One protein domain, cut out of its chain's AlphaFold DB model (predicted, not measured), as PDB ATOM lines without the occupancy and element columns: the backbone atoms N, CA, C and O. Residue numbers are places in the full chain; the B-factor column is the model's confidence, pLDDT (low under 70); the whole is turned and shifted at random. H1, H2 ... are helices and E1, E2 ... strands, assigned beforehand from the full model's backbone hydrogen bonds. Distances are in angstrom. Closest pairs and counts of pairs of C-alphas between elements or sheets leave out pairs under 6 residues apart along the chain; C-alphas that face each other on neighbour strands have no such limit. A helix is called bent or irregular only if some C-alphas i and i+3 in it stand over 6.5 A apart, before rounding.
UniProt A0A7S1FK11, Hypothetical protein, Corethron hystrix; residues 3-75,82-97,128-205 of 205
ATOM      1  N   HIS A   3      29.167 108.208 -14.495       91.44
ATOM      2  CA  HIS A   3      30.400 108.726 -13.914       91.44
ATOM      3  C   HIS A   3      30.341 108.789 -12.391       91.44
ATOM      4  O   HIS A   3      29.311 109.119 -11.799       91.44
ATOM      5  N   VAL A   4      31.489 108.524 -11.771       91.75
ATOM      6  CA  VAL A   4      31.740 108.747 -10.344       91.75
ATOM      7  C   VAL A   4      33.031 109.548 -10.214       91.75
ATOM      8  O   VAL A   4      34.100 109.050 -10.559       91.75
ATOM      9  N   LEU A   5      32.938 110.778  -9.711       90.12
ATOM     10  CA  LEU A   5      34.092 111.585  -9.315       90.12
ATOM     11  C   LEU A   5      34.282 111.468  -7.802       90.12
ATOM     12  O   LEU A   5      33.378 111.815  -7.041       90.12
ATOM     13  N   TYR A   6      35.448 111.002  -7.368       89.75
ATOM     14  CA  TYR A   6      35.797 110.911  -5.950       89.75
ATOM     15  C   TYR A   6      36.408 112.234  -5.481       89.75
ATOM     16  O   TYR A   6      37.530 112.559  -5.853       89.75
ATOM     17  N   LEU A   7      35.675 113.004  -4.676       87.12
ATOM     18  CA  LEU A   7      36.119 114.316  -4.189       87.12
ATOM     19  C   LEU A   7      37.020 114.218  -2.962       87.12
ATOM     20  O   LEU A   7      37.974 114.970  -2.849       87.12
ATOM     21  N   GLN A   8      36.680 113.314  -2.048       88.25
ATOM     22  CA  GLN A   8      37.423 113.055  -0.820       88.25
ATOM     23  C   GLN A   8      37.287 111.571  -0.512       88.25
ATOM     24  O   GLN A   8      36.175 111.032  -0.569       88.25
ATOM     25  N   VAL A   9      38.392 110.907  -0.188       87.31
ATOM     26  CA  VAL A   9      38.395 109.494   0.201       87.31
ATOM     27  C   VAL A   9      39.213 109.350   1.471       87.31
ATOM     28  O   VAL A   9      40.406 109.636   1.471       87.31
ATOM     29  N   GLY A  10      38.572 108.910   2.553       85.25
ATOM     30  CA  GLY A  10      39.262 108.707   3.817       85.25
ATOM     31  C   GLY A  10      40.358 107.645   3.724       85.25
ATOM     32  O   GLY A  10      40.266 106.692   2.945       85.25
ATOM     33  N   SER A  11      41.407 107.798   4.532       83.19
ATOM     34  CA  SER A  11      42.615 106.956   4.478       83.19
ATOM     35  C   SER A  11      42.364 105.471   4.759       83.19
ATOM     36  O   SER A  11      43.172 104.620   4.374       83.19
ATOM     37  N   GLU A  12      41.259 105.153   5.431       79.00
ATOM     38  CA  GLU A  12      40.850 103.797   5.807       79.00
ATOM     39  C   GLU A  12      39.742 103.245   4.893       79.00
ATOM     40  O   GLU A  12      39.301 102.109   5.058       79.00
ATOM     41  N   VAL A  13      39.314 103.995   3.870       78.19
ATOM     42  CA  VAL A  13      38.375 103.482   2.868       78.19
ATOM     43  C   VAL A  13      39.073 102.423   2.016       78.19
ATOM     44  O   VAL A  13      40.036 102.701   1.302       78.19
ATOM     45  N   ARG A  14      38.560 101.191   2.076       72.88
ATOM     46  CA  ARG A  14      39.010 100.058   1.243       72.88
ATOM     47  C   ARG A  14      37.984  99.608   0.202       72.88
ATOM     48  O   ARG A  14      38.283  98.814  -0.673       72.88
ATOM     49  N   GLY A  15      36.761 100.137   0.261       71.06
ATOM     50  CA  GLY A  15      35.640  99.626  -0.528       71.06
ATOM     51  C   GLY A  15      35.701 100.101  -1.978       71.06
ATOM     52  O   GLY A  15      35.570 101.313  -2.202       71.06
ATOM     53  N   PRO A  16      35.835  99.200  -2.966       82.69
ATOM     54  CA  PRO A  16      35.836  99.594  -4.368       82.69
ATOM     55  C   PRO A  16      34.437 100.029  -4.821       82.69
ATOM     56  O   PRO A  16      33.426  99.726  -4.190       82.69
ATOM     57  N   THR A  17      34.358 100.726  -5.946       88.19
ATOM     58  CA  THR A  17      33.150 100.700  -6.773       88.19
ATOM     59  C   THR A  17      33.203  99.456  -7.650       88.19
ATOM     60  O   THR A  17      34.200  99.214  -8.324       88.19
ATOM     61  N   CYS A  18      32.140  98.664  -7.630       87.81
ATOM     62  CA  CYS A  18      31.998  97.468  -8.449       87.81
ATOM     63  C   CYS A  18      31.164  97.798  -9.684       87.81
ATOM     64  O   CYS A  18      30.076  98.351  -9.536       87.81
ATOM     65  N   ILE A  19      31.650  97.441 -10.868       90.75
ATOM     66  CA  ILE A  19      30.932  97.521 -12.142       90.75
ATOM     67  C   ILE A  19      30.711  96.095 -12.634       90.75
ATOM     68  O   ILE A  19      31.670  95.338 -12.779       90.75
ATOM     69  N   PHE A  20      29.461  95.715 -12.864       89.56
ATOM     70  CA  PHE A  20      29.129  94.389 -13.368       89.56
ATOM     71  C   PHE A  20      29.188  94.377 -14.895       89.56
ATOM     72  O   PHE A  20      28.964  95.395 -15.553       89.56
ATOM     73  N   GLY A  21      29.561  93.224 -15.441       88.19
ATOM     74  CA  GLY A  21      29.766  93.027 -16.865       88.19
ATOM     75  C   GLY A  21      28.481  93.158 -17.690       88.19
ATOM     76  O   GLY A  21      27.381  93.302 -17.145       88.19
ATOM     77  N   PRO A  22      28.614  93.094 -19.026       85.19
ATOM     78  CA  PRO A  22      27.481  93.169 -19.940       85.19
ATOM     79  C   PRO A  22      26.382  92.156 -19.598       85.19
ATOM     80  O   PRO A  22      26.661  91.048 -19.143       85.19
ATOM     81  N   GLY A  23      25.127  92.539 -19.836       82.19
ATOM     82  CA  GLY A  23      23.957  91.705 -19.533       82.19
ATOM     83  C   GLY A  23      23.458  91.806 -18.088       82.19
ATOM     84  O   GLY A  23      22.417  91.239 -17.775       82.19
ATOM     85  N   VAL A  24      24.150  92.558 -17.225       84.62
ATOM     86  CA  VAL A  24      23.712  92.844 -15.855       84.62
ATOM     87  C   VAL A  24      23.352  94.325 -15.732       84.62
ATOM     88  O   VAL A  24      24.211  95.168 -15.474       84.62
ATOM     89  N   ALA A  25      22.071  94.649 -15.903       82.19
ATOM     90  CA  ALA A  25      21.560  96.019 -15.792       82.19
ATOM     91  C   ALA A  25      20.934  96.298 -14.414       82.19
ATOM     92  O   ALA A  25      20.796  97.444 -13.977       82.19
ATOM     93  N   SER A  26      20.545  95.245 -13.700       80.94
ATOM     94  CA  SER A  26      19.808  95.319 -12.449       80.94
ATOM     95  C   SER A  26      20.238  94.237 -11.461       80.94
ATOM     96  O   SER A  26      20.777  93.192 -11.818       80.94
ATOM     97  N   GLY A  27      19.941  94.459 -10.178       74.31
ATOM     98  CA  GLY A  27      20.167  93.444  -9.146       74.31
ATOM     99  C   GLY A  27      19.319  92.178  -9.326       74.31
ATOM    100  O   GLY A  27      19.630  91.168  -8.707       74.31
ATOM    101  N   ARG A  28      18.264  92.221 -10.151       76.50
ATOM    102  CA  ARG A  28      17.495  91.030 -10.527       76.50
ATOM    103  C   ARG A  28      18.277  90.164 -11.504       76.50
ATOM    104  O   ARG A  28      18.299  88.952 -11.340       76.50
ATOM    105  N   ASP A  29      18.961  90.784 -12.458       78.81
ATOM    106  CA  ASP A  29      19.779  90.042 -13.415       78.81
ATOM    107  C   ASP A  29      20.826  89.230 -12.654       78.81
ATOM    108  O   ASP A  29      20.979  88.050 -12.919       78.81
ATOM    109  N   LEU A  30      21.410  89.804 -11.592       76.56
ATOM    110  CA  LEU A  30      22.332  89.100 -10.698       76.56
ATOM    111  C   LEU A  30      21.744  87.889  -9.952       76.56
ATOM    112  O   LEU A  30      22.496  86.976  -9.628       76.56
ATOM    113  N   THR A  31      20.449  87.886  -9.620       70.44
ATOM    114  CA  THR A  31      19.798  86.739  -8.954       70.44
ATOM    115  C   THR A  31      19.365  85.666  -9.938       70.44
ATOM    116  O   THR A  31      19.284  84.501  -9.573       70.44
ATOM    117  N   ASP A  32      19.085  86.070 -11.175       70.62
ATOM    118  CA  ASP A  32      18.648  85.178 -12.246       70.62
ATOM    119  C   ASP A  32      19.870  84.583 -12.997       70.62
ATOM    120  O   ASP A  32      19.719  83.750 -13.895       70.62
ATOM    121  N   LEU A  33      21.097  84.964 -12.596       62.00
ATOM    122  CA  LEU A  33      22.369  84.407 -13.058       62.00
ATOM    123  C   LEU A  33      22.550  82.958 -12.574       62.00
ATOM    124  O   LEU A  33      23.278  82.675 -11.627       62.00
ATOM    125  N   GLY A  34      21.979  82.013 -13.320       60.03
ATOM    126  CA  GLY A  34      22.553  80.666 -13.421       60.03
ATOM    127  C   GLY A  34      23.928  80.656 -14.119       60.03
ATOM    128  O   GLY A  34      24.614  79.634 -14.099       60.03
ATOM    129  N   ASN A  35      24.325  81.793 -14.707       66.56
ATOM    130  CA  ASN A  35      25.533  81.992 -15.503       66.56
ATOM    131  C   ASN A  35      26.592  82.806 -14.745       66.56
ATOM    132  O   ASN A  35      26.277  83.643 -13.899       66.56
ATOM    133  N   GLU A  36      27.858  82.587 -15.079       81.00
ATOM    134  CA  GLU A  36      28.966  83.433 -14.638       81.00
ATOM    135  C   GLU A  36      28.835  84.852 -15.213       81.00
ATOM    136  O   GLU A  36      28.427  85.050 -16.359       81.00
ATOM    137  N   THR A  37      29.203  85.858 -14.423       86.38
ATOM    138  CA  THR A  37      29.379  87.232 -14.897       86.38
ATOM    139  C   THR A  37      30.717  87.786 -14.436       86.38
ATOM    140  O   THR A  37      31.365  87.255 -13.538       86.38
ATOM    141  N   VAL A  38      31.141  88.880 -15.051       87.75
ATOM    142  CA  VAL A  38      32.354  89.592 -14.665       87.75
ATOM    143  C   VAL A  38      31.990  90.724 -13.712       87.75
ATOM    144  O   VAL A  38      31.014  91.436 -13.930       87.75
ATOM    145  N   VAL A  39      32.810  90.947 -12.694       87.31
ATOM    146  CA  VAL A  39      32.794  92.174 -11.900       87.31
ATOM    147  C   VAL A  39      34.158  92.845 -11.979       87.31
ATOM    148  O   VAL A  39      35.193  92.217 -11.780       87.31
ATOM    149  N   VAL A  40      34.155  94.138 -12.280       88.31
ATOM    150  CA  VAL A  40      35.338  94.994 -12.234       88.31
ATOM    151  C   VAL A  40      35.268  95.823 -10.962       88.31
ATOM    152  O   VAL A  40      34.286  96.526 -10.727       88.31
ATOM    153  N   THR A  41      36.295  95.752 -10.128       87.06
ATOM    154  CA  THR A  41      36.408  96.535  -8.902       87.06
ATOM    155  C   THR A  41      37.392  97.674  -9.112       87.06
ATOM    156  O   THR A  41      38.511  97.499  -9.589       87.06
ATOM    157  N   VAL A  42      36.944  98.881  -8.782       88.62
ATOM    158  CA  VAL A  42      37.700 100.119  -8.951       88.62
ATOM    159  C   VAL A  42      37.901 100.743  -7.577       88.62
ATOM    160  O   VAL A  42      36.915 101.155  -6.957       88.62
ATOM    161  N   PRO A  43      39.137 100.841  -7.068       88.44
ATOM    162  CA  PRO A  43      39.372 101.450  -5.772       88.44
ATOM    163  C   PRO A  43      39.024 102.939  -5.812       88.44
ATOM    164  O   PRO A  43      39.272 103.636  -6.805       88.44
ATOM    165  N   ALA A  44      38.436 103.416  -4.717       87.25
ATOM    166  CA  ALA A  44      38.143 104.825  -4.528       87.25
ATOM    167  C   ALA A  44      39.461 105.582  -4.329       87.25
ATOM    168  O   ALA A  44      40.187 105.325  -3.374       87.25
ATOM    169  N   VAL A  45      39.765 106.509  -5.232       88.25
ATOM    170  CA  VAL A  45      40.971 107.339  -5.160       88.25
ATOM    171  C   VAL A  45      40.552 108.782  -5.351       88.25
ATOM    172  O   VAL A  45      39.891 109.098  -6.335       88.25
ATOM    173  N   GLU A  46      40.924 109.642  -4.409       89.44
ATOM    174  CA  GLU A  46      40.614 111.068  -4.463       89.44
ATOM    175  C   GLU A  46      41.095 111.706  -5.776       89.44
ATOM    176  O   GLU A  46      42.178 111.404  -6.277       89.44
ATOM    177  N   GLY A  47      40.248 112.545  -6.372       86.75
ATOM    178  CA  GLY A  47      40.471 113.188  -7.666       86.75
ATOM    179  C   GLY A  47      40.249 112.288  -8.885       86.75
ATOM    180  O   GLY A  47      40.282 112.778 -10.013       86.75
ATOM    181  N   ARG A  48      40.002 110.981  -8.710       88.12
ATOM    182  CA  ARG A  48      39.767 110.059  -9.830       88.12
ATOM    183  C   ARG A  48      38.343 110.205 -10.369       88.12
ATOM    184  O   ARG A  48      37.382 110.275  -9.602       88.12
ATOM    185  N   VAL A  49      38.207 110.165 -11.694       89.88
ATOM    186  CA  VAL A  49      36.919 110.000 -12.380       89.88
ATOM    187  C   VAL A  49      36.835 108.579 -12.915       89.88
ATOM    188  O   VAL A  49      37.658 108.157 -13.724       89.88
ATOM    189  N   LEU A  50      35.825 107.842 -12.473       90.75
ATOM    190  CA  LEU A  50      35.441 106.564 -13.052       90.75
ATOM    191  C   LEU A  50      34.339 106.810 -14.084       90.75
ATOM    192  O   LEU A  50      33.302 107.368 -13.739       90.75
ATOM    193  N   ARG A  51      34.554 106.367 -15.328       91.56
ATOM    194  CA  ARG A  51      33.559 106.365 -16.410       91.56
ATOM    195  C   ARG A  51      33.234 104.929 -16.802       91.56
ATOM    196  O   ARG A  51      34.138 104.133 -17.017       91.56
ATOM    197  N   PHE A  52      31.952 104.620 -16.943       89.88
ATOM    198  CA  PHE A  52      31.477 103.308 -17.378       89.88
ATOM    199  C   PHE A  52      30.219 103.440 -18.244       89.88
ATOM    200  O   PHE A  52      29.686 104.539 -18.467       89.88
ATOM    201  N   SER A  53      29.775 102.320 -18.815       88.56
ATOM    202  CA  SER A  53      28.547 102.299 -19.607       88.56
ATOM    203  C   SER A  53      27.340 102.660 -18.737       88.56
ATOM    204  O   SER A  53      27.269 102.272 -17.578       88.56
ATOM    205  N   GLY A  54      26.417 103.468 -19.262       86.38
ATOM    206  CA  GLY A  54      25.291 103.983 -18.464       86.38
ATOM    207  C   GLY A  54      24.244 102.924 -18.104       86.38
ATOM    208  O   GLY A  54      23.457 103.134 -17.188       86.38
ATOM    209  N   ASP A  55      24.249 101.807 -18.824       84.50
ATOM    210  CA  ASP A  55      23.405 100.629 -18.628       84.50
ATOM    211  C   ASP A  55      24.023  99.593 -17.676       84.50
ATOM    212  O   ASP A  55      23.317  98.701 -17.211       84.50
ATOM    213  N   ALA A  56      25.318  99.704 -17.364       87.94
ATOM    214  CA  ALA A  56      25.986  98.758 -16.488       87.94
ATOM    215  C   ALA A  56      25.499  98.924 -15.044       87.94
ATOM    216  O   ALA A  56      25.512 100.026 -14.472       87.94
ATOM    217  N   LEU A  57      25.129  97.806 -14.416       87.56
ATOM    218  CA  LEU A  57      24.915  97.784 -12.980       87.56
ATOM    219  C   LEU A  57      26.229  98.151 -12.285       87.56
ATOM    220  O   LEU A  57      27.293  97.608 -12.580       87.56
ATOM    221  N   HIS A  58      26.141  99.054 -11.317       88.44
ATOM    222  CA  HIS A  58      27.252  99.374 -10.439       88.44
ATOM    223  C   HIS A  58      26.796  99.359  -8.987       88.44
ATOM    224  O   HIS A  58      25.637  99.639  -8.670       88.44
ATOM    225  N   ALA A  59      27.719  99.028  -8.095       84.06
ATOM    226  CA  ALA A  59      27.455  98.970  -6.673       84.06
ATOM    227  C   ALA A  59      28.606  99.561  -5.871       84.06
ATOM    228  O   ALA A  59      29.776  99.518  -6.252       84.06
ATOM    229  N   VAL A  60      28.231 100.081  -4.710       78.88
ATOM    230  CA  VAL A  60      29.148 100.489  -3.661       78.88
ATOM    231  C   VAL A  60      28.838  99.616  -2.455       78.88
ATOM    232  O   VAL A  60      27.826  99.839  -1.785       78.88
ATOM    233  N   PRO A  61      29.657  98.603  -2.178       67.25
ATOM    234  CA  PRO A  61      29.436  97.754  -1.030       67.25
ATOM    235  C   PRO A  61      29.634  98.530   0.275       67.25
ATOM    236  O   PRO A  61      30.519  99.378   0.399       67.25
ATOM    237  N   ARG A  62      28.781  98.240   1.257       60.84
ATOM    238  CA  ARG A  62      28.824  98.813   2.608       60.84
ATOM    239  C   ARG A  62      28.829  97.685   3.630       60.84
ATOM    240  O   ARG A  62      27.982  96.805   3.485       60.84
ATOM    241  N   PRO A  63      29.608  97.812   4.729       56.06
ATOM    242  CA  PRO A  63      31.066  97.815   4.818       56.06
ATOM    243  C   PRO A  63      31.845  97.779   3.513       56.06
ATOM    244  O   PRO A  63      31.605  96.842   2.760       56.06
ATOM    245  N   ALA A  64      32.854  98.626   3.304       51.09
ATOM    246  CA  ALA A  64      34.014  98.177   2.524       51.09
ATOM    247  C   ALA A  64      34.508  96.804   3.039       51.09
ATOM    248  O   ALA A  64      34.781  95.890   2.270       51.09
ATOM    249  N   ASP A  65      34.462  96.650   4.363       48.19
ATOM    250  CA  ASP A  65      34.895  95.481   5.125       48.19
ATOM    251  C   ASP A  65      33.881  94.314   5.099       48.19
ATOM    252  O   ASP A  65      34.186  93.209   5.540       48.19
ATOM    253  N   LEU A  66      32.649  94.520   4.600       52.25
ATOM    254  CA  LEU A  66      31.543  93.551   4.733       52.25
ATOM    255  C   LEU A  66      31.507  92.448   3.670       52.25
ATOM    256  O   LEU A  66      30.642  91.578   3.766       52.25
ATOM    257  N   TRP A  67      32.411  92.446   2.686       48.53
ATOM    258  CA  TRP A  67      32.466  91.343   1.714       48.53
ATOM    259  C   TRP A  67      32.774  90.003   2.389       48.53
ATOM    260  O   TRP A  67      32.280  88.978   1.924       48.53
ATOM    261  N   PHE A  68      33.504  90.035   3.514       49.75
ATOM    262  CA  PHE A  68      34.069  88.845   4.165       49.75
ATOM    263  C   PHE A  68      33.814  88.749   5.669       49.75
ATOM    264  O   PHE A  68      34.216  87.770   6.294       49.75
ATOM    265  N   LEU A  69      33.191  89.754   6.295       51.06
ATOM    266  CA  LEU A  69      32.918  89.687   7.729       51.06
ATOM    267  C   LEU A  69      31.688  88.800   7.996       51.06
ATOM    268  O   LEU A  69      30.609  89.101   7.477       51.06
ATOM    269  N   PRO A  70      31.810  87.747   8.832       43.78
ATOM    270  CA  PRO A  70      30.717  86.813   9.076       43.78
ATOM    271  C   PRO A  70      29.465  87.495   9.644       43.78
ATOM    272  O   PRO A  70      28.363  87.155   9.233       43.78
ATOM    273  N   PHE A  71      29.605  88.490  10.525       42.59
ATOM    274  CA  PHE A  71      28.511  89.306  11.061       42.59
ATOM    275  C   PHE A  71      29.088  90.635  11.577       42.59
ATOM    276  O   PHE A  71      30.054  90.626  12.335       42.59
ATOM    277  N   VAL A  72      28.505  91.782  11.210       44.72
ATOM    278  CA  VAL A  72      28.848  93.062  11.860       44.72
ATOM    279  C   VAL A  72      28.138  93.106  13.205       44.72
ATOM    280  O   VAL A  72      26.924  93.296  13.282       44.72
ATOM    281  N   GLN A  73      28.908  92.896  14.267       36.75
ATOM    282  CA  GLN A  73      28.488  93.100  15.643       36.75
ATOM    283  C   GLN A  73      28.995  94.478  16.089       36.75
ATOM    284  O   GLN A  73      30.196  94.684  16.235       36.75
ATOM    285  N   GLY A  74      28.080  95.425  16.297       39.47
ATOM    286  CA  GLY A  74      28.387  96.718  16.910       39.47
ATOM    287  C   GLY A  74      27.761  97.893  16.169       39.47
ATOM    288  O   GLY A  74      28.036  98.119  14.994       39.47
ATOM    289  N   ALA A  75      26.925  98.659  16.872       40.34
ATOM    290  CA  ALA A  75      26.520  99.987  16.433       40.34
ATOM    291  C   ALA A  75      27.771 100.823  16.123       40.34
ATOM    292  O   ALA A  75      28.763 100.733  16.852       40.34
ATOM    293  N   GLU A  82      36.419 111.720   7.967       72.44
ATOM    294  CA  GLU A  82      37.751 111.897   7.391       72.44
ATOM    295  C   GLU A  82      38.520 110.578   7.204       72.44
ATOM    296  O   GLU A  82      39.338 110.481   6.295       72.44
ATOM    297  N   ASN A  83      38.231 109.541   8.001       74.94
ATOM    298  CA  ASN A  83      38.947 108.264   7.926       74.94
ATOM    299  C   ASN A  83      38.201 107.222   7.082       74.94
ATOM    300  O   ASN A  83      38.820 106.521   6.284       74.94
ATOM    301  N   PHE A  84      36.874 107.131   7.235       73.38
ATOM    302  CA  PHE A  84      36.044 106.063   6.647       73.38
ATOM    303  C   PHE A  84      34.988 106.564   5.656       73.38
ATOM    304  O   PHE A  84      34.273 105.768   5.039       73.38
ATOM    305  N   GLY A  85      34.849 107.879   5.517       76.31
ATOM    306  CA  GLY A  85      33.928 108.509   4.588       76.31
ATOM    307  C   GLY A  85      34.518 108.622   3.189       76.31
ATOM    308  O   GLY A  85      35.729 108.650   2.977       76.31
ATOM    309  N   ARG A  86      33.627 108.707   2.205       83.81
ATOM    310  CA  ARG A  86      33.986 109.121   0.854       83.81
ATOM    311  C   ARG A  86      32.916 110.051   0.309       83.81
ATOM    312  O   ARG A  86      31.732 109.720   0.348       83.81
ATOM    313  N   SER A  87      33.347 111.195  -0.195       84.88
ATOM    314  CA  SER A  87      32.494 112.164  -0.868       84.88
ATOM    315  C   SER A  87      32.613 111.951  -2.370       84.88
ATOM    316  O   SER A  87      33.723 111.898  -2.907       84.88
ATOM    317  N   VAL A  88      31.480 111.772  -3.046       87.56
ATOM    318  CA  VAL A  88      31.440 111.488  -4.483       87.56
ATOM    319  C   VAL A  88      30.403 112.350  -5.186       87.56
ATOM    320  O   VAL A  88      29.335 112.619  -4.638       87.56
ATOM    321  N   VAL A  89      30.693 112.713  -6.433       88.12
ATOM    322  CA  VAL A  89      29.691 113.224  -7.373       88.12
ATOM    323  C   VAL A  89      29.335 112.096  -8.329       88.12
ATOM    324  O   VAL A  89      30.204 111.582  -9.036       88.12
ATOM    325  N   LEU A  90      28.058 111.715  -8.347       87.62
ATOM    326  CA  LEU A  90      27.499 110.845  -9.376       87.62
ATOM    327  C   LEU A  90      26.818 111.704 -10.429       87.62
ATOM    328  O   LEU A  90      25.945 112.508 -10.106       87.62
ATOM    329  N   PHE A  91      27.196 111.507 -11.685       87.25
ATOM    330  CA  PHE A  91      26.578 112.202 -12.801       87.25
ATOM    331  C   PHE A  91      26.586 111.331 -14.051       87.25
ATOM    332  O   PHE A  91      27.442 110.468 -14.241       87.25
ATOM    333  N   ASN A  92      25.614 111.573 -14.919       85.88
ATOM    334  CA  ASN A  92      25.483 110.884 -16.189       85.88
ATOM    335  C   ASN A  92      25.723 111.879 -17.321       85.88
ATOM    336  O   ASN A  92      25.415 113.061 -17.191       85.88
ATOM    337  N   THR A  93      26.269 111.388 -18.428       83.88
ATOM    338  CA  THR A  93      26.327 112.140 -19.685       83.88
ATOM    339  C   THR A  93      25.628 111.360 -20.782       83.88
ATOM    340  O   THR A  93      25.636 110.122 -20.783       83.88
ATOM    341  N   TRP A  94      25.046 112.086 -21.723       82.00
ATOM    342  CA  TRP A  94      24.394 111.549 -22.909       82.00
ATOM    343  C   TRP A  94      25.102 112.113 -24.142       82.00
ATOM    344  O   TRP A  94      25.661 113.206 -24.043       82.00
ATOM    345  N   PRO A  95      25.172 111.354 -25.249       75.56
ATOM    346  CA  PRO A  95      25.665 111.903 -26.506       75.56
ATOM    347  C   PRO A  95      24.810 113.106 -26.920       75.56
ATOM    348  O   PRO A  95      23.616 113.152 -26.609       75.56
ATOM    349  N   ASP A  96      25.432 114.071 -27.597       69.19
ATOM    350  CA  ASP A  96      24.714 115.222 -28.132       69.19
ATOM    351  C   ASP A  96      23.633 114.742 -29.104       69.19
ATOM    352  O   ASP A  96      23.813 113.791 -29.869       69.19
ATOM    353  N   THR A  97      22.468 115.384 -29.030       60.12
ATOM    354  CA  THR A  97      21.243 114.948 -29.718       60.12
ATOM    355  C   THR A  97      21.358 114.945 -31.244       60.12
ATOM    356  O   THR A  97      20.552 114.294 -31.905       60.12
ATOM    357  N   ASN A 128      39.977 117.966 -18.025       62.69
ATOM    358  CA  ASN A 128      41.027 117.837 -19.036       62.69
ATOM    359  C   ASN A 128      40.466 117.131 -20.282       62.69
ATOM    360  O   ASN A 128      39.602 116.258 -20.154       62.69
ATOM    361  N   ASP A 129      40.954 117.482 -21.470       66.75
ATOM    362  CA  ASP A 129      40.558 116.784 -22.693       66.75
ATOM    363  C   ASP A 129      40.815 115.280 -22.562       66.75
ATOM    364  O   ASP A 129      41.770 114.863 -21.906       66.75
ATOM    365  N   LYS A 130      39.989 114.452 -23.217       65.00
ATOM    366  CA  LYS A 130      40.127 112.981 -23.179       65.00
ATOM    367  C   LYS A 130      41.551 112.527 -23.535       65.00
ATOM    368  O   LYS A 130      42.026 111.535 -22.998       65.00
ATOM    369  N   SER A 131      42.233 113.252 -24.420       78.06
ATOM    370  CA  SER A 131      43.626 112.997 -24.811       78.06
ATOM    371  C   SER A 131      44.639 113.159 -23.671       78.06
ATOM    372  O   SER A 131      45.725 112.594 -23.743       78.06
ATOM    373  N   ALA A 132      44.296 113.908 -22.624       76.56
ATOM    374  CA  ALA A 132      45.103 114.105 -21.425       76.56
ATOM    375  C   ALA A 132      44.725 113.140 -20.284       76.56
ATOM    376  O   ALA A 132      45.247 113.265 -19.175       76.56
ATOM    377  N   TRP A 133      43.802 112.201 -20.520       77.44
ATOM    378  CA  TRP A 133      43.428 111.192 -19.533       77.44
ATOM    379  C   TRP A 133      44.398 110.016 -19.617       77.44
ATOM    380  O   TRP A 133      44.682 109.507 -20.699       77.44
ATOM    381  N   THR A 134      44.881 109.561 -18.465       77.12
ATOM    382  CA  THR A 134      45.669 108.330 -18.367       77.12
ATOM    383  C   THR A 134      44.720 107.152 -18.210       77.12
ATOM    384  O   THR A 134      43.974 107.075 -17.230       77.12
ATOM    385  N   GLU A 135      44.736 106.239 -19.175       78.50
ATOM    386  CA  GLU A 135      44.043 104.960 -19.050       78.50
ATOM    387  C   GLU A 135      44.697 104.119 -17.946       78.50
ATOM    388  O   GLU A 135      45.907 104.189 -17.726       78.50
ATOM    389  N   VAL A 136      43.883 103.378 -17.195       75.50
ATOM    390  CA  VAL A 136      44.356 102.526 -16.101       75.50
ATOM    391  C   VAL A 136      44.249 101.083 -16.554       75.50
ATOM    392  O   VAL A 136      43.152 100.630 -16.882       75.50
ATOM    393  N   ASP A 137      45.371 100.367 -16.527       77.38
ATOM    394  CA  ASP A 137      45.401  98.944 -16.844       77.38
ATOM    395  C   ASP A 137      44.513  98.158 -15.871       77.38
ATOM    396  O   ASP A 137      44.589  98.309 -14.645       77.38
ATOM    397  N   ILE A 138      43.660  97.302 -16.431       76.31
ATOM    398  CA  ILE A 138      42.843  96.366 -15.661       76.31
ATOM    399  C   ILE A 138      43.671  95.103 -15.477       76.31
ATOM    400  O   ILE A 138      43.963  94.396 -16.440       76.31
ATOM    401  N   ALA A 139      44.041  94.811 -14.236       70.25
ATOM    402  CA  ALA A 139      44.757  93.589 -13.939       70.25
ATOM    403  C   ALA A 139      43.810  92.380 -13.975       70.25
ATOM    404  O   ALA A 139      42.706  92.423 -13.423       70.25
ATOM    405  N   GLY A 140      44.273  91.311 -14.627       62.97
ATOM    406  CA  GLY A 140      43.512  90.090 -14.885       62.97
ATOM    407  C   GLY A 140      42.989  90.051 -16.321       62.97
ATOM    408  O   GLY A 140      41.837  90.404 -16.583       62.97
ATOM    409  N   GLN A 141      43.834  89.622 -17.262       51.78
ATOM    410  CA  GLN A 141      43.434  89.386 -18.650       51.78
ATOM    411  C   GLN A 141      43.513  87.901 -19.020       51.78
ATOM    412  O   GLN A 141      44.554  87.265 -18.905       51.78
ATOM    413  N   ASP A 142      42.357  87.409 -19.474       49.25
ATOM    414  CA  ASP A 142      42.132  86.321 -20.427       49.25
ATOM    415  C   ASP A 142      42.924  85.031 -20.221       49.25
ATOM    416  O   ASP A 142      43.697  84.592 -21.072       49.25
ATOM    417  N   ARG A 143      42.630  84.325 -19.125       48.56
ATOM    418  CA  ARG A 143      42.872  82.884 -19.117       48.56
ATOM    419  C   ARG A 143      41.859  82.239 -20.070       48.56
ATOM    420  O   ARG A 143      40.655  82.267 -19.804       48.56
ATOM    421  N   GLN A 144      42.356  81.716 -21.197       49.41
ATOM    422  CA  GLN A 144      41.621  80.763 -22.033       49.41
ATOM    423  C   GLN A 144      41.023  79.693 -21.121       49.41
ATOM    424  O   GLN A 144      41.715  79.218 -20.222       49.41
ATOM    425  N   GLU A 145      39.744  79.395 -21.344       49.88
ATOM    426  CA  GLU A 145      38.909  78.422 -20.636       49.88
ATOM    427  C   GLU A 145      39.689  77.137 -20.319       49.88
ATOM    428  O   GLU A 145      39.751  76.202 -21.111       49.88
ATOM    429  N   ALA A 146      40.336  77.097 -19.158       48.69
ATOM    430  CA  ALA A 146      40.811  75.858 -18.581       48.69
ATOM    431  C   ALA A 146      39.634  75.336 -17.760       48.69
ATOM    432  O   ALA A 146      39.313  75.909 -16.721       48.69
ATOM    433  N   GLU A 147      38.961  74.305 -18.273       53.38
ATOM    434  CA  GLU A 147      37.869  73.573 -17.617       53.38
ATOM    435  C   GLU A 147      38.378  72.808 -16.379       53.38
ATOM    436  O   GLU A 147      38.300  71.584 -16.295       53.38
ATOM    437  N   GLU A 148      38.940  73.507 -15.398       53.41
ATOM    438  CA  GLU A 148      39.256  72.921 -14.101       53.41
ATOM    439  C   GLU A 148      38.118  73.224 -13.131       53.41
ATOM    440  O   GLU A 148      37.793  74.373 -12.840       53.41
ATOM    441  N   SER A 149      37.479  72.162 -12.637       49.88
ATOM    442  CA  SER A 149      36.385  72.264 -11.679       49.88
ATOM    443  C   SER A 149      36.899  72.825 -10.346       49.88
ATOM    444  O   SER A 149      37.397  72.083  -9.494       49.88
ATOM    445  N   CYS A 150      36.773  74.133 -10.142       49.47
ATOM    446  CA  CYS A 150      37.059  74.775  -8.864       49.47
ATOM    447  C   CYS A 150      35.956  74.436  -7.849       49.47
ATOM    448  O   CYS A 150      34.859  74.985  -7.884       49.47
ATOM    449  N   THR A 151      36.242  73.533  -6.911       54.53
ATOM    450  CA  THR A 151      35.311  73.126  -5.839       54.53
ATOM    451  C   THR A 151      35.496  73.902  -4.524       54.53
ATOM    452  O   THR A 151      34.948  73.496  -3.501       54.53
ATOM    453  N   GLY A 152      36.227  75.028  -4.521       58.16
ATOM    454  CA  GLY A 152      36.664  75.701  -3.285       58.16
ATOM    455  C   GLY A 152      36.696  77.237  -3.276       58.16
ATOM    456  O   GLY A 152      37.532  77.787  -2.573       58.16
ATOM    457  N   GLY A 153      35.834  77.932  -4.028       63.91
ATOM    458  CA  GLY A 153      35.843  79.405  -4.088       63.91
ATOM    459  C   GLY A 153      35.436  80.106  -2.780       63.91
ATOM    460  O   GLY A 153      34.556  79.636  -2.049       63.91
ATOM    461  N   GLU A 154      36.040  81.264  -2.499       67.88
ATOM    462  CA  GLU A 154      35.656  82.130  -1.377       67.88
ATOM    463  C   GLU A 154      34.269  82.744  -1.641       67.88
ATOM    464  O   GLU A 154      34.011  83.352  -2.685       67.88
ATOM    465  N   ALA A 155      33.343  82.565  -0.695       68.75
ATOM    466  CA  ALA A 155      32.011  83.149  -0.787       68.75
ATOM    467  C   ALA A 155      32.043  84.599  -0.292       68.75
ATOM    468  O   ALA A 155      32.287  84.849   0.889       68.75
ATOM    469  N   ALA A 156      31.713  85.545  -1.167       69.56
ATOM    470  CA  ALA A 156      31.496  86.935  -0.796       69.56
ATOM    471  C   ALA A 156      29.999  87.267  -0.762       69.56
ATOM    472  O   ALA A 156      29.173  86.673  -1.461       69.56
ATOM    473  N   LYS A 157      29.620  88.230   0.079       72.25
ATOM    474  CA  LYS A 157      28.228  88.678   0.204       72.25
ATOM    475  C   LYS A 157      28.072  90.085  -0.360       72.25
ATOM    476  O   LYS A 157      28.534  91.053   0.238       72.25
ATOM    477  N   ILE A 158      27.357  90.210  -1.476       69.25
ATOM    478  CA  ILE A 158      27.025  91.506  -2.071       69.25
ATOM    479  C   ILE A 158      25.667  91.968  -1.555       69.25
ATOM    480  O   ILE A 158      24.656  91.270  -1.650       69.25
ATOM    481  N   TRP A 159      25.634  93.188  -1.031       69.25
ATOM    482  CA  TRP A 159      24.392  93.873  -0.708       69.25
ATOM    483  C   TRP A 159      23.850  94.554  -1.957       69.25
ATOM    484  O   TRP A 159      24.432  95.513  -2.462       69.25
ATOM    485  N   LEU A 160      22.710  94.072  -2.434       68.75
ATOM    486  CA  LEU A 160      21.946  94.740  -3.471       68.75
ATOM    487  C   LEU A 160      21.081  95.779  -2.774       68.75
ATOM    488  O   LEU A 160      20.147  95.440  -2.038       68.75
ATOM    489  N   LEU A 161      21.449  97.048  -2.958       62.66
ATOM    490  CA  LEU A 161      20.689  98.172  -2.433       62.66
ATOM    491  C   LEU A 161      19.296  98.132  -3.062       62.66
ATOM    492  O   LEU A 161      19.096  98.479  -4.223       62.66
ATOM    493  N   GLY A 162      18.336  97.653  -2.279       58.88
ATOM    494  CA  GLY A 162      16.933  97.817  -2.588       58.88
ATOM    495  C   GLY A 162      16.540  99.244  -2.256       58.88
ATOM    496  O   GLY A 162      16.903  99.772  -1.206       58.88
ATOM    497  N   ASP A 163      15.794  99.869  -3.152       59.00
ATOM    498  CA  ASP A 163      15.187 101.163  -2.900       59.00
ATOM    499  C   ASP A 163      13.695 100.945  -2.653       59.00
ATOM    500  O   ASP A 163      12.865 101.103  -3.547       59.00
ATOM    501  N   LEU A 164      13.350 100.494  -1.442       56.91
ATOM    502  CA  LEU A 164      11.962 100.163  -1.113       56.91
ATOM    503  C   LEU A 164      11.062 101.400  -1.208       56.91
ATOM    504  O   LEU A 164       9.891 101.277  -1.543       56.91
ATOM    505  N   ARG A 165      11.612 102.590  -0.937       55.50
ATOM    506  CA  ARG A 165      10.853 103.843  -0.948       55.50
ATOM    507  C   ARG A 165      10.604 104.370  -2.358       55.50
ATOM    508  O   ARG A 165       9.500 104.831  -2.613       55.50
ATOM    509  N   ARG A 166      11.593 104.325  -3.260       53.34
ATOM    510  CA  ARG A 166      11.447 104.887  -4.619       53.34
ATOM    511  C   ARG A 166      11.106 103.845  -5.675       53.34
ATOM    512  O   ARG A 166      10.504 104.188  -6.682       53.34
ATOM    513  N   ARG A 167      11.520 102.591  -5.483       61.75
ATOM    514  CA  ARG A 167      11.401 101.518  -6.486       61.75
ATOM    515  C   ARG A 167      10.602 100.315  -5.991       61.75
ATOM    516  O   ARG A 167      10.462  99.349  -6.731       61.75
ATOM    517  N   SER A 168      10.107 100.338  -4.750       74.62
ATOM    518  CA  SER A 168       9.403  99.208  -4.125       74.62
ATOM    519  C   SER A 168      10.223  97.909  -4.106       74.62
ATOM    520  O   SER A 168       9.670  96.812  -4.047       74.62
ATOM    521  N   VAL A 169      11.557  98.019  -4.130       67.75
ATOM    522  CA  VAL A 169      12.474  96.873  -4.090       67.75
ATOM    523  C   VAL A 169      13.080  96.763  -2.696       67.75
ATOM    524  O   VAL A 169      13.792  97.659  -2.251       67.75
ATOM    525  N   GLN A 170      12.818  95.661  -1.992       73.88
ATOM    526  CA  GLN A 170      13.474  95.394  -0.709       73.88
ATOM    527  C   GLN A 170      14.977  95.186  -0.891       73.88
ATOM    528  O   GLN A 170      15.422  94.635  -1.898       73.88
ATOM    529  N   GLN A 171      15.758  95.597   0.109       69.31
ATOM    530  CA  GLN A 171      17.181  95.283   0.165       69.31
ATOM    531  C   GLN A 171      17.366  93.767   0.202       69.31
ATOM    532  O   GLN A 171      16.679  93.061   0.940       69.31
ATOM    533  N   ARG A 172      18.298  93.272  -0.610       73.62
ATOM    534  CA  ARG A 172      18.610  91.846  -0.710       73.62
ATOM    535  C   ARG A 172      20.107  91.643  -0.607       73.62
ATOM    536  O   ARG A 172      20.897  92.558  -0.832       73.62
ATOM    537  N   THR A 173      20.497  90.429  -0.254       73.06
ATOM    538  CA  THR A 173      21.899  90.029  -0.243       73.06
ATOM    539  C   THR A 173      22.081  88.854  -1.167       73.06
ATOM    540  O   THR A 173      21.372  87.861  -1.016       73.06
ATOM    541  N   LEU A 174      23.040  88.967  -2.072       72.44
ATOM    542  CA  LEU A 174      23.461  87.889  -2.944       72.44
ATOM    543  C   LEU A 174      24.730  87.272  -2.360       72.44
ATOM    544  O   LEU A 174      25.666  87.996  -2.010       72.44
ATOM    545  N   LYS A 175      24.753  85.948  -2.226       73.94
ATOM    546  CA  LYS A 175      26.005  85.221  -2.019       73.94
ATOM    547  C   LYS A 175      26.597  84.977  -3.397       73.94
ATOM    548  O   LYS A 175      25.916  84.420  -4.249       73.94
ATOM    549  N   ILE A 176      27.823  85.421  -3.596       73.19
ATOM    550  CA  ILE A 176      28.577  85.192  -4.817       73.19
ATOM    551  C   ILE A 176      29.783  84.334  -4.485       73.19
ATOM    552  O   ILE A 176      30.371  84.473  -3.412       73.19
ATOM    553  N   PHE A 177      30.153  83.466  -5.410       75.50
ATOM    554  CA  PHE A 177      31.460  82.830  -5.376       75.50
ATOM    555  C   PHE A 177      32.383  83.567  -6.316       75.50
ATOM    556  O   PHE A 177      31.974  83.919  -7.424       75.50
ATOM    557  N   VAL A 178      33.600  83.806  -5.850       71.38
ATOM    558  CA  VAL A 178      34.677  84.287  -6.701       71.38
ATOM    559  C   VAL A 178      35.538  83.103  -7.075       71.38
ATOM    560  O   VAL A 178      35.978  82.344  -6.211       71.38
ATOM    561  N   GLU A 179      35.733  82.933  -8.374       70.19
ATOM    562  CA  GLU A 179      36.718  81.991  -8.882       70.19
ATOM    563  C   GLU A 179      38.103  82.598  -8.672       70.19
ATOM    564  O   GLU A 179      38.339  83.743  -9.066       70.19
ATOM    565  N   ASP A 180      38.994  81.855  -8.006       62.69
ATOM    566  CA  ASP A 180      40.343  82.317  -7.680       62.69
ATOM    567  C   ASP A 180      41.092  82.708  -8.958       62.69
ATOM    568  O   ASP A 180      41.581  81.869  -9.720       62.69
ATOM    569  N   ALA A 181      41.230  84.013  -9.171       53.69
ATOM    570  CA  ALA A 181      42.221  84.539 -10.083       53.69
ATOM    571  C   ALA A 181      43.569  84.489  -9.348       53.69
ATOM    572  O   ALA A 181      43.857  85.322  -8.499       53.69
ATOM    573  N   GLU A 182      44.386  83.482  -9.661       53.06
ATOM    574  CA  GLU A 182      45.821  83.444  -9.316       53.06
ATOM    575  C   GLU A 182      46.185  83.174  -7.842       53.06
ATOM    576  O   GLU A 182      47.316  83.424  -7.432       53.06
ATOM    577  N   GLY A 183      45.281  82.600  -7.041       50.38
ATOM    578  CA  GLY A 183      45.601  82.160  -5.674       50.38
ATOM    579  C   GLY A 183      45.777  83.290  -4.650       50.38
ATOM    580  O   GLY A 183      46.136  83.013  -3.507       50.38
ATOM    581  N   ALA A 184      45.499  84.539  -5.035       54.75
ATOM    582  CA  ALA A 184      45.293  85.639  -4.102       54.75
ATOM    583  C   ALA A 184      43.819  85.661  -3.687       54.75
ATOM    584  O   ALA A 184      42.923  85.675  -4.532       54.75
ATOM    585  N   SER A 185      43.558  85.678  -2.380       68.38
ATOM    586  CA  SER A 185      42.187  85.767  -1.875       68.38
ATOM    587  C   SER A 185      41.547  87.067  -2.381       68.38
ATOM    588  O   SER A 185      42.170  88.136  -2.353       68.38
ATOM    589  N   LEU A 186      40.278  87.008  -2.815       70.62
ATOM    590  CA  LEU A 186      39.488  88.202  -3.158       70.62
ATOM    591  C   LEU A 186      39.599  89.241  -2.036       70.62
ATOM    592  O   LEU A 186      39.659  90.441  -2.286       70.62
ATOM    593  N   ARG A 187      39.665  88.775  -0.790       70.38
ATOM    594  CA  ARG A 187      39.842  89.613   0.384       70.38
ATOM    595  C   ARG A 187      41.150  90.380   0.382       70.38
ATOM    596  O   ARG A 187      41.122  91.574   0.653       70.38
ATOM    597  N   GLU A 188      42.261  89.727   0.080       71.50
ATOM    598  CA  GLU A 188      43.575  90.367  -0.008       71.50
ATOM    599  C   GLU A 188      43.559  91.437  -1.103       71.50
ATOM    600  O   GLU A 188      43.863  92.603  -0.858       71.50
ATOM    601  N   THR A 189      43.032  91.083  -2.274       71.06
ATOM    602  CA  THR A 189      42.960  92.011  -3.407       71.06
ATOM    603  C   THR A 189      42.061  93.216  -3.120       71.06
ATOM    604  O   THR A 189      42.388  94.342  -3.479       71.06
ATOM    605  N   LEU A 190      40.925  93.017  -2.446       70.94
ATOM    606  CA  LEU A 190      40.003  94.107  -2.126       70.94
ATOM    607  C   LEU A 190      40.445  94.959  -0.928       70.94
ATOM    608  O   LEU A 190      40.078  96.131  -0.865       70.94
ATOM    609  N   LEU A 191      41.183  94.395   0.032       68.75
ATOM    610  CA  LEU A 191      41.583  95.102   1.254       68.75
ATOM    611  C   LEU A 191      42.965  95.752   1.161       68.75
ATOM    612  O   LEU A 191      43.182  96.788   1.791       68.75
ATOM    613  N   GLU A 192      43.895  95.161   0.417       68.31
ATOM    614  CA  GLU A 192      45.293  95.601   0.395       68.31
ATOM    615  C   GLU A 192      45.598  96.469  -0.825       68.31
ATOM    616  O   GLU A 192      46.345  97.451  -0.743       68.31
ATOM    617  N   GLU A 193      44.957  96.178  -1.954       68.56
ATOM    618  CA  GLU A 193      45.295  96.816  -3.213       68.56
ATOM    619  C   GLU A 193      44.439  98.072  -3.475       68.56
ATOM    620  O   GLU A 193      43.427  98.088  -4.171       68.56
ATOM    621  N   THR A 194      44.892  99.196  -2.917       71.69
ATOM    622  CA  THR A 194      44.171 100.488  -2.940       71.69
ATOM    623  C   THR A 194      44.226 101.251  -4.268       71.69
ATOM    624  O   THR A 194      43.662 102.341  -4.375       71.69
ATOM    625  N   ARG A 195      44.921 100.742  -5.295       77.56
ATOM    626  CA  ARG A 195      45.153 101.500  -6.544       77.56
ATOM    627  C   ARG A 195      44.835 100.764  -7.835       77.56
ATOM    628  O   ARG A 195      44.560 101.448  -8.824       77.56
ATOM    629  N   LYS A 196      44.841  99.436  -7.825       83.19
ATOM    630  CA  LYS A 196      44.667  98.610  -9.021       83.19
ATOM    631  C   LYS A 196      43.195  98.367  -9.297       83.19
ATOM    632  O   LYS A 196      42.411  98.112  -8.386       83.19
ATOM    633  N   VAL A 197      42.834  98.433 -10.568       85.88
ATOM    634  CA  VAL A 197      41.531  97.966 -11.029       85.88
ATOM    635  C   VAL A 197      41.629  96.460 -11.220       85.88
ATOM    636  O   VAL A 197      42.544  95.994 -11.898       85.88
ATOM    637  N   THR A 198      40.706  95.712 -10.622       84.19
ATOM    638  CA  THR A 198      40.729  94.245 -10.684       84.19
ATOM    639  C   THR A 198      39.469  93.709 -11.336       84.19
ATOM    640  O   THR A 198      38.385  94.261 -11.156       84.19
ATOM    641  N   LYS A 199      39.603  92.630 -12.102       86.25
ATOM    642  CA  LYS A 199      38.501  91.935 -12.764       86.25
ATOM    643  C   LYS A 199      38.355  90.530 -12.180       86.25
ATOM    644  O   LYS A 199      39.317  89.775 -12.159       86.25
ATOM    645  N   PHE A 200      37.144  90.169 -11.766       82.12
ATOM    646  CA  PHE A 200      36.810  88.837 -11.256       82.12
ATOM    647  C   PHE A 200      35.661  88.230 -12.050       82.12
ATOM    648  O   PHE A 200      34.797  88.959 -12.545       82.12
ATOM    649  N   ARG A 201      35.614  86.899 -12.126       84.38
ATOM    650  CA  ARG A 201      34.386  86.180 -12.468       84.38
ATOM    651  C   ARG A 201      33.644  85.838 -11.190       84.38
ATOM    652  O   ARG A 201      34.248  85.446 -10.193       84.38
ATOM    653  N   ILE A 202      32.337  86.040 -11.224       81.56
ATOM    654  CA  ILE A 202      31.438  85.725 -10.128       81.56
ATOM    655  C   ILE A 202      30.288  84.878 -10.637       81.56
ATOM    656  O   ILE A 202      29.820  85.051 -11.763       81.56
ATOM    657  N   ARG A 203      29.788  84.009  -9.767       79.31
ATOM    658  CA  ARG A 203      28.615  83.185 -10.041       79.31
ATOM    659  C   ARG A 203      27.574  83.354  -8.940       79.31
ATOM    660  O   ARG A 203      27.921  83.371  -7.755       79.31
ATOM    661  N   GLY A 204      26.316  83.518  -9.349       71.88
ATOM    662  CA  GLY A 204      25.160  83.530  -8.453       71.88
ATOM    663  C   GLY A 204      24.838  82.128  -7.927       71.88
ATOM    664  O   GLY A 204      25.119  81.129  -8.592       71.88
ATOM    665  N   LEU A 205      24.279  82.071  -6.716       59.91
ATOM    666  CA  LEU A 205      23.738  80.860  -6.086       59.91
ATOM    667  C   LEU A 205      22.228  80.754  -6.279       59.91
ATOM    668  O   LEU A 205      21.557  81.782  -6.026       59.91
TER     669      LEU A 205
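Overview. This is residues 3 to 75, 82 to 97 and 128 to 205 of the 205 residues of the protein "Hypothetical protein" of Corethron hystrix (UniProt A0A7S1FK11). A five-strand sheet, E2 E3 E8 E7 E6, is curled like part of a barrel, with two short helices over one of its faces, H1 near one end of the curl and H3 near the other. A small sheet, E4 E1 E5, stands beside the E2 and E3 end of the large one, and a long unnamed stretch, residues 128 to 153, passes E8 and sticks out at residues 144 to 149. The printed part has 167 residues with three named helices and eight named strands, in the order E1 E2 H1 E3 E4 H2 E5 E6 E7 H3 E8; both sheets are antiparallel, and the class is mixed, helices and strands, though under half of the residues are in named elements. The whole is compact and rounded, with a radius of gyration of the C-alphas of 16.5 A and spans of 47 by 42 by 37 A.

Along the chain. E1 is residues 3 to 9, 16.2 A long, and its C-alpha 3 is at (30.400, 108.726, -13.914). E2 is residues 17 to 20, and H1 is residues 27 to 32, 9.0 A from first to last C-alpha. E3 holds residues 36 to 42 over 19.7 A, and E4 residues 49 to 52. H2, residues 64 to 67, is irregular: C-alphas 64 and 67 are 7.1 A apart, against about 5 A in a regular helix. E5 is residues 86 to 92, 19.1 A. E6, residues 154 to 160, and E7, residues 172 to 178, are each 18.7 A long; C-alpha 154 is at (35.656, 82.130, -1.377). H3 is residues 186 to 192, 10.1 A. E8, residues 197 to 204, runs 22.0 A to C-alpha 204 at (25.160, 83.530, -8.453).

Arrangement. The large sheet is strongly twisted, and its edge strands are E2 and E6. E2 and E3 are antiparallel at 155 degrees, with N 19 and O 40 at 2.8 A. E3 and E8 are antiparallel at 149 degrees, with N 39 and O 200 at 2.8 A. E8 and E7 are antiparallel neighbours, with N 177 and O 203 at 3.2 A. E6 and E7 form a hairpin, at 150 degrees, with N 158 and O 174 at 2.8 A. H1 is on this sheet at a height of 7.1 A, over none of its strands, but only just: 2 of its 6 C-alphas fall on E7. The closest C-alphas of H1 and E8 are those of Thr 31 and Gly 204, 6.3 A apart. H3 is on the same face as H1, at a height of 7.8 A and over none of the strands; its closest C-alphas with E7 are those of Leu 186 and Val 178, 7.1 A. H1 and H3 are apart. H2 only grazes the sheet; its closest C-alphas with E6 are those of Trp 67 and Ala 156, 5.2 A. H2 and H3 are close but not clearly touching, with the C-alphas of Trp 67 and Arg 187 at 7.7 A. In the small sheet, E1 is antiparallel to E5 at 165 degrees, with N 5 and O 89 at 2.9 A, and to E4 at 150 degrees, with N 50 and O 4 at 2.8 A. Between the sheets, the closest C-alphas of E2 and E4 are those of Ile 19 and Phe 52, 7.8 A. Each O i to N i+4 pair in H3 is within hydrogen-bond range, 1 of 2 in H1, and H2 is too short for one.

Size, cuts and confidence. The farthest C-alphas, Gln 73 and Thr 97, are 50.9 A apart. Residues 76 to 81 and 98 to 127 are not printed; the gaps across these cuts are 18.7 A and 22.7 A. The links E4 to H2 and E6 to E7 are long. The mean pLDDT of the printed part is 72.5, and 62 residues are under 70, among them residues 61 to 75 and 140 to 156.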